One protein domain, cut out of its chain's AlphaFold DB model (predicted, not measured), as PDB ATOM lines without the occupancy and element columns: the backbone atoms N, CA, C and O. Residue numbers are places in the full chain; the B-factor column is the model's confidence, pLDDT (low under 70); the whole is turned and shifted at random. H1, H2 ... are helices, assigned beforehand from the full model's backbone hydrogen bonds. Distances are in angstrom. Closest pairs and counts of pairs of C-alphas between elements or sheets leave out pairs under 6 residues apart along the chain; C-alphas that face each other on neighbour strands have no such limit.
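This is residues 2 to 58 of the 218 residues of an uncharacterized protein of Halolamina pelagica (UniProt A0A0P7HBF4). The longest helix, H4, runs side by side with the shorter H1 at a small angle, and H2 lies across them on one side, nearly at right angles to both. The very short H3 sits near the beginning of H1, and from it the link to H4 loops out at one end, where residues 31 to 36 stick out. The printed part has 57 residues with four named helices, in the order H1, H2, H3, H4, and no named strand; its class is all helix. It is compact, with a radius of gyration of the C-alphas of 11.0 A, and its C-alphas span 28 by 24 by 16 A.

Begin with H4, residues 40 to 52: find C-alpha 40 at (53.156, -11.181, 36.625) and follow the helix over 18.5 A to C-alpha 52 at (51.725, -3.579, 19.791). H1, residues 2 to 8, begins at C-alpha 2 at (46.971, 1.584, 32.013) and measures 10.0 A from first to last C-alpha. H2 takes residues 13 to 20 and measures 10.2 A. H3, residues 25 to 28, measures 5.2 A.

Start again at H4. H2 and H4 only just touch, with 3 pairs of C-alphas within 8 A; H4 does so with residues 44 to 48 alone. Their closest C-alphas are those of Tyr 20 and Ala 48, 6.7 A apart, and their lines are about perpendicular at 86 degrees. H1 is close to H4 but not clearly touching, with the C-alphas of Phe 5 and Leu 49 closest at 7.5 A. The two run the same way at a shallow tilt of 15 degrees. H1 and H3 only just touch, with 3 pairs of C-alphas within 8 A; look at Ala 3 and Gly 26, whose C-alphas are the closest at 5.9 A. H1 and H2 are close but not clearly touching, and about perpendicular at 81 degrees; their closest C-alphas, those of Gln 6 and Asp 13, are 7.9 A apart. In H1, H2 and H4 every O i to N i+4 pair is within hydrogen-bond range; H3 is too short for such a pair.

Look at Asp 31 and Glu 55 for the two C-alphas farthest apart, 29.1 A. The printed part, residues 2 to 58, has no cut. The links from H1 to H2 and from H2 to H3 are tight, with 4 residues each, while that from H3 to H4 is long, with 11 residues; residues 31 to 36 stand free. The mean pLDDT of the printed part is 82.1, and residues 30 to 33 are under 70.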
ATOM      1  N   ILE A   2      47.375   2.840  32.681       77.62
ATOM      2  CA  ILE A   2      46.971   1.584  32.013       77.62
ATOM      3  C   ILE A   2      45.890   1.806  30.941       77.62
ATOM      4  O   ILE A   2      46.116   1.478  29.783       77.62
ATOM      5  N   ALA A   3      44.781   2.466  31.297       76.94
ATOM      6  CA  ALA A   3      43.698   2.754  30.354       76.94
ATOM      7  C   ALA A   3      44.152   3.578  29.133       76.94
ATOM      8  O   ALA A   3      43.690   3.338  28.024       76.94
ATOM      9  N   LEU A   4      45.097   4.509  29.313       79.75
ATOM     10  CA  LEU A   4      45.647   5.304  28.211       79.75
ATOM     11  C   LEU A   4      46.434   4.418  27.236       79.75
ATOM     12  O   LEU A   4      46.213   4.501  26.035       79.75
ATOM     13  N   PHE A   5      47.303   3.539  27.736       82.81
ATOM     14  CA  PHE A   5      48.069   2.637  26.871       82.81
ATOM     15  C   PHE A   5      47.195   1.578  26.195       82.81
ATOM     16  O   PHE A   5      47.430   1.271  25.034       82.81
ATOM     17  N   GLN A   6      46.142   1.087  26.856       82.31
ATOM     18  CA  GLN A   6      45.146   0.230  26.200       82.31
ATOM     19  C   GLN A   6      44.452   0.959  25.042       82.31
ATOM     20  O   GLN A   6      44.266   0.390  23.970       82.31
ATOM     21  N   LYS A   7      44.110   2.241  25.236       81.69
ATOM     22  CA  LYS A   7      43.523   3.075  24.181       81.69
ATOM     23  C   LYS A   7      44.489   3.325  23.029       81.69
ATOM     24  O   LYS A   7      44.057   3.236  21.886       81.69
ATOM     25  N   ILE A   8      45.760   3.613  23.311       85.12
ATOM     26  CA  ILE A   8      46.765   3.844  22.264       85.12
ATOM     27  C   ILE A   8      47.047   2.555  21.482       85.12
ATOM     28  O   ILE A   8      47.107   2.599  20.260       85.12
ATOM     29  N   ALA A   9      47.137   1.409  22.162       85.88
ATOM     30  CA  ALA A   9      47.291   0.102  21.521       85.88
ATOM     31  C   ALA A   9      46.047  -0.331  20.717       85.88
ATOM     32  O   ALA A   9      46.106  -1.294  19.960       85.88
ATOM     33  N   GLY A  10      44.907   0.350  20.892       82.31
ATOM     34  CA  GLY A  10      43.683   0.101  20.130       82.31
ATOM     35  C   GLY A  10      42.965  -1.211  20.463       82.31
ATOM     36  O   GLY A  10      41.995  -1.548  19.785       82.31
ATOM     37  N   LEU A  11      43.388  -1.941  21.501       83.12
ATOM     38  CA  LEU A  11      42.790  -3.220  21.886       83.12
ATOM     39  C   LEU A  11      41.877  -3.081  23.120       83.12
ATOM     40  O   LEU A  11      42.295  -2.524  24.139       83.12
ATOM     41  N   PRO A  12      40.636  -3.603  23.079       79.94
ATOM     42  CA  PRO A  12      39.793  -3.718  24.268       79.94
ATOM     43  C   PRO A  12      40.272  -4.850  25.199       79.94
ATOM     44  O   PRO A  12      40.969  -5.767  24.767       79.94
ATOM     45  N   ASP A  13      39.829  -4.839  26.464       82.12
ATOM     46  CA  ASP A  13      40.189  -5.850  27.482       82.12
ATOM     47  C   ASP A  13      39.987  -7.295  26.999       82.12
ATOM     48  O   ASP A  13      40.852  -8.144  27.196       82.12
ATOM     49  N   ARG A  14      38.878  -7.565  26.302       83.12
ATOM     50  CA  ARG A  14      38.568  -8.893  25.754       83.12
ATOM     51  C   ARG A  14      39.599  -9.371  24.726       83.12
ATOM     52  O   ARG A  14      39.858 -10.567  24.630       83.12
ATOM     53  N   GLU A  15      40.186  -8.461  23.957       86.00
ATOM     54  CA  GLU A  15      41.221  -8.806  22.978       86.00
ATOM     55  C   GLU A  15      42.579  -9.023  23.649       86.00
ATOM     56  O   GLU A  15      43.288  -9.955  23.276       86.00
ATOM     57  N   PHE A  16      42.899  -8.256  24.696       86.81
ATOM     58  CA  PHE A  16      44.064  -8.531  25.545       86.81
ATOM     59  C   PHE A  16      43.969  -9.897  26.231       86.81
ATOM     60  O   PHE A  16      44.952 -10.637  26.273       86.81
ATOM     61  N   GLU A  17      42.788 -10.269  26.717       87.81
ATOM     62  CA  GLU A  17      42.555 -11.595  27.277       87.81
ATOM     63  C   GLU A  17      42.728 -12.686  26.216       87.81
ATOM     64  O   GLU A  17      43.461 -13.648  26.440       87.81
ATOM     65  N   ARG A  18      42.091 -12.529  25.048       88.25
ATOM     66  CA  ARG A  18      42.121 -13.538  23.981       88.25
ATOM     67  C   ARG A  18      43.526 -13.775  23.433       88.25
ATOM     68  O   ARG A  18      43.873 -14.914  23.146       88.25
ATOM     69  N   GLN A  19      44.292 -12.708  23.222       89.25
ATOM     70  CA  GLN A  19      45.573 -12.777  22.512       89.25
ATOM     71  C   GLN A  19      46.764 -12.952  23.458       89.25
ATOM     72  O   GLN A  19      47.723 -13.630  23.109       89.25
ATOM     73  N   TYR A  20      46.689 -12.382  24.663       87.50
ATOM     74  CA  TYR A  20      47.823 -12.307  25.589       87.50
ATOM     75  C   TYR A  20      47.532 -12.929  26.963       87.50
ATOM     76  O   TYR A  20      48.394 -12.897  27.837       87.50
ATOM     77  N   GLY A  21      46.331 -13.477  27.191       86.06
ATOM     78  CA  GLY A  21      45.931 -14.048  28.486       86.06
ATOM     79  C   GLY A  21      45.742 -13.002  29.590       86.06
ATOM     80  O   GLY A  21      45.596 -13.342  30.763       86.06
ATOM     81  N   VAL A  22      45.741 -11.718  29.231       83.69
ATOM     82  CA  VAL A  22      45.732 -10.602  30.173       83.69
ATOM     83  C   VAL A  22      44.296 -10.214  30.523       83.69
ATOM     84  O   VAL A  22      43.601  -9.581  29.731       83.69
ATOM     85  N   ARG A  23      43.846 -10.558  31.735       80.56
ATOM     86  CA  ARG A  23      42.468 -10.306  32.194       80.56
ATOM     87  C   ARG A  23      42.328  -9.059  33.057       80.56
ATOM     88  O   ARG A  23      43.089  -8.861  34.006       80.56
ATOM     89  N   GLY A  24      41.298  -8.257  32.771       72.19
ATOM     90  CA  GLY A  24      40.765  -7.223  33.669       72.19
ATOM     91  C   GLY A  24      41.806  -6.244  34.212       72.19
ATOM     92  O   GLY A  24      41.741  -5.839  35.367       72.19
ATOM     93  N   ILE A  25      42.828  -5.902  33.431       75.38
ATOM     94  CA  ILE A  25      43.951  -5.108  33.940       75.38
ATOM     95  C   ILE A  25      43.542  -3.682  34.309       75.38
ATOM     96  O   ILE A  25      43.993  -3.162  35.332       75.38
ATOM     97  N   GLY A  26      42.648  -3.078  33.527       70.94
ATOM     98  CA  GLY A  26      42.125  -1.744  33.805       70.94
ATOM     99  C   GLY A  26      41.312  -1.661  35.100       70.94
ATOM    100  O   GLY A  26      41.334  -0.620  35.753       70.94
ATOM    101  N   SER A  27      40.615  -2.732  35.497       71.75
ATOM    102  CA  SER A  27      39.829  -2.785  36.739       71.75
ATOM    103  C   SER A  27      40.667  -3.236  37.937       71.75
ATOM    104  O   SER A  27      40.672  -2.562  38.962       71.75
ATOM    105  N   ARG A  28      41.452  -4.313  37.803       74.12
ATOM    106  CA  ARG A  28      42.256  -4.887  38.903       74.12
ATOM    107  C   ARG A  28      43.352  -3.962  39.421       74.12
ATOM    108  O   ARG A  28      43.769  -4.085  40.570       74.12
ATOM    109  N   PHE A  29      43.847  -3.061  38.577       74.56
ATOM    110  CA  PHE A  29      44.920  -2.137  38.941       74.56
ATOM    111  C   PHE A  29      44.466  -0.677  39.000       74.56
ATOM    112  O   PHE A  29      45.316   0.199  39.145       74.56
ATOM    113  N   ARG A  30      43.152  -0.412  38.919       67.38
ATOM    114  CA  ARG A  30      42.584   0.944  38.929       67.38
ATOM    115  C   ARG A  30      43.001   1.741  40.166       67.38
ATOM    116  O   ARG A  30      43.478   2.862  40.028       67.38
ATOM    117  N   ASP A  31      42.901   1.117  41.337       66.62
ATOM    118  CA  ASP A  31      43.077   1.782  42.638       66.62
ATOM    119  C   ASP A  31      44.376   1.385  43.349       66.62
ATOM    120  O   ASP A  31      44.606   1.697  44.523       66.62
ATOM    121  N   ARG A  32      45.257   0.664  42.649       69.75
ATOM    122  CA  ARG A  32      46.469   0.130  43.260       69.75
ATOM    123  C   ARG A  32      47.514   1.236  43.398       69.75
ATOM    124  O   ARG A  32      48.053   1.731  42.415       69.75
ATOM    125  N   LYS A  33      47.822   1.596  44.646       65.81
ATOM    126  CA  LYS A  33      48.825   2.621  44.999       65.81
ATOM    127  C   LYS A  33      50.263   2.087  45.045       65.81
ATOM    128  O   LYS A  33      51.196   2.859  45.245       65.81
ATOM    129  N   THR A  34      50.446   0.775  44.907       72.44
ATOM    130  CA  THR A  34      51.751   0.106  44.970       72.44
ATOM    131  C   THR A  34      52.314  -0.192  43.582       72.44
ATOM    132  O   THR A  34      51.584  -0.269  42.594       72.44
ATOM    133  N   SER A  35      53.639  -0.352  43.513       76.12
ATOM    134  CA  SER A  35      54.357  -0.706  42.285       76.12
ATOM    135  C   SER A  35      53.801  -1.982  41.645       76.12
ATOM    136  O   SER A  35      53.539  -2.969  42.330       76.12
ATOM    137  N   LEU A  36      53.687  -1.973  40.314       78.62
ATOM    138  CA  LEU A  36      53.256  -3.122  39.512       78.62
ATOM    139  C   LEU A  36      54.426  -3.961  38.970       78.62
ATOM    140  O   LEU A  36      54.195  -4.918  38.239       78.62
ATOM    141  N   LYS A  37      55.676  -3.604  39.298       76.25
ATOM    142  CA  LYS A  37      56.878  -4.205  38.691       76.25
ATOM    143  C   LYS A  37      56.974  -5.719  38.873       76.25
ATOM    144  O   LYS A  37      57.413  -6.386  37.946       76.25
ATOM    145  N   ASP A  38      56.528  -6.241  40.011       81.38
ATOM    146  CA  ASP A  38      56.642  -7.665  40.362       81.38
ATOM    147  C   ASP A  38      55.321  -8.423  40.182       81.38
ATOM    148  O   ASP A  38      55.135  -9.527  40.687       81.38
ATOM    149  N   VAL A  39      54.363  -7.808  39.490       84.12
ATOM    150  CA  VAL A  39      53.048  -8.390  39.246       84.12
ATOM    151  C   VAL A  39      53.084  -9.044  37.876       84.12
ATOM    152  O   VAL A  39      53.147  -8.341  36.869       84.12
ATOM    153  N   GLU A  40      53.032 -10.373  37.846       85.50
ATOM    154  CA  GLU A  40      53.156 -11.181  36.625       85.50
ATOM    155  C   GLU A  40      52.253 -10.669  35.496       85.50
ATOM    156  O   GLU A  40      52.732 -10.340  34.415       85.50
ATOM    157  N   ASP A  41      50.971 -10.445  35.778       81.75
ATOM    158  CA  ASP A  41      50.039  -9.930  34.773       81.75
ATOM    159  C   ASP A  41      50.395  -8.530  34.259       81.75
ATOM    160  O   ASP A  41      50.187  -8.226  33.085       81.75
ATOM    161  N   ALA A  42      50.937  -7.659  35.116       84.94
ATOM    162  CA  ALA A  42      51.363  -6.329  34.694       84.94
ATOM    163  C   ALA A  42      52.623  -6.398  33.816       84.94
ATOM    164  O   ALA A  42      52.755  -5.609  32.881       84.94
ATOM    165  N   GLN A  43      53.516  -7.359  34.072       88.38
ATOM    166  CA  GLN A  43      54.663  -7.634  33.206       88.38
ATOM    167  C   GLN A  43      54.215  -8.204  31.856       88.38
ATOM    168  O   GLN A  43      54.697  -7.752  30.819       88.38
ATOM    169  N   THR A  44      53.276  -9.153  31.852       88.44
ATOM    170  CA  THR A  44      52.694  -9.720  30.625       88.44
ATOM    171  C   THR A  44      52.021  -8.636  29.790       88.44
ATOM    172  O   THR A  44      52.239  -8.551  28.585       88.44
ATOM    173  N   PHE A  45      51.290  -7.730  30.432       88.25
ATOM    174  CA  PHE A  45      50.698  -6.576  29.767       88.25
ATOM    175  C   PHE A  45      51.721  -5.586  29.223       88.25
ATOM    176  O   PHE A  45      51.571  -5.120  28.099       88.25
ATOM    177  N   ALA A  46      52.777  -5.284  29.978       88.62
ATOM    178  CA  ALA A  46      53.853  -4.427  29.492       88.62
ATOM    179  C   ALA A  46      54.553  -5.032  28.262       88.62
ATOM    180  O   ALA A  46      54.862  -4.301  27.325       88.62
ATOM    181  N   LYS A  47      54.750  -6.360  28.235       90.50
ATOM    182  CA  LYS A  47      55.286  -7.077  27.065       90.50
ATOM    183  C   LYS A  47      54.339  -6.996  25.868       90.50
ATOM    184  O   LYS A  47      54.791  -6.649  24.784       90.50
ATOM    185  N   ALA A  48      53.044  -7.237  26.077       90.50
ATOM    186  CA  ALA A  48      52.035  -7.117  25.023       90.50
ATOM    187  C   ALA A  48      51.982  -5.692  24.448       90.50
ATOM    188  O   ALA A  48      51.950  -5.502  23.237       90.50
ATOM    189  N   LEU A  49      52.040  -4.669  25.306       88.81
ATOM    190  CA  LEU A  49      52.123  -3.281  24.856       88.81
ATOM    191  C   LEU A  49      53.400  -3.013  24.060       88.81
ATOM    192  O   LEU A  49      53.325  -2.353  23.035       88.81
ATOM    193  N   ALA A  50      54.555  -3.508  24.501       89.00
ATOM    194  CA  ALA A  50      55.811  -3.308  23.777       89.00
ATOM    195  C   ALA A  50      55.786  -3.918  22.363       89.00
ATOM    196  O   ALA A  50      56.447  -3.395  21.475       89.00
ATOM    197  N   GLU A  51      55.021  -4.992  22.154       89.69
ATOM    198  CA  GLU A  51      54.822  -5.616  20.842       89.69
ATOM    199  C   GLU A  51      53.855  -4.825  19.946       89.69
ATOM    200  O   GLU A  51      54.067  -4.717  18.742       89.69
ATOM    201  N   LEU A  52      52.790  -4.269  20.529       88.94
ATOM    202  CA  LEU A  52      51.725  -3.579  19.791       88.94
ATOM    203  C   LEU A  52      52.027  -2.107  19.508       88.94
ATOM    204  O   LEU A  52      51.475  -1.520  18.577       88.94
ATOM    205  N   MET A  53      52.835  -1.479  20.356       87.56
ATOM    206  CA  MET A  53      53.109  -0.052  20.278       87.56
ATOM    207  C   MET A  53      54.159   0.240  19.201       87.56
ATOM    208  O   MET A  53      55.112  -0.522  19.036       87.56
ATOM    209  N   PRO A  54      54.040   1.373  18.492       84.88
ATOM    210  CA  PRO A  54      55.090   1.811  17.582       84.88
ATOM    211  C   PRO A  54      56.385   2.123  18.349       84.88
ATOM    212  O   PRO A  54      56.340   2.529  19.511       84.88
ATOM    213  N   GLU A  55      57.537   2.017  17.672       86.75
ATOM    214  CA  GLU A  55      58.860   2.337  18.252       86.75
ATOM    215  C   GLU A  55      58.930   3.755  18.837       86.75
ATOM    216  O   GLU A  55      59.669   4.019  19.786       86.75
ATOM    217  N   SER A  56      58.145   4.678  18.280       87.69
ATOM    218  CA  SER A  56      57.952   6.015  18.822       87.69
ATOM    219  C   SER A  56      56.492   6.432  18.704       87.69
ATOM    220  O   SER A  56      55.802   6.113  17.735       87.69
ATOM    221  N   LEU A  57      56.023   7.168  19.708       85.44
ATOM    222  CA  LEU A  57      54.697   7.763  19.732       85.44
ATOM    223  C   LEU A  57      54.868   9.276  19.822       85.44
ATOM    224  O   LEU A  57      55.529   9.766  20.739       85.44
ATOM    225  N   SER A  58      54.277  10.018  18.885       90.38
ATOM    226  CA  SER A  58      54.288  11.473  18.984       90.38
ATOM    227  C   SER A  58      53.461  11.930  20.185       90.38
ATOM    228  O   SER A  58      52.459  11.306  20.561       90.38
TER     229      SER A  58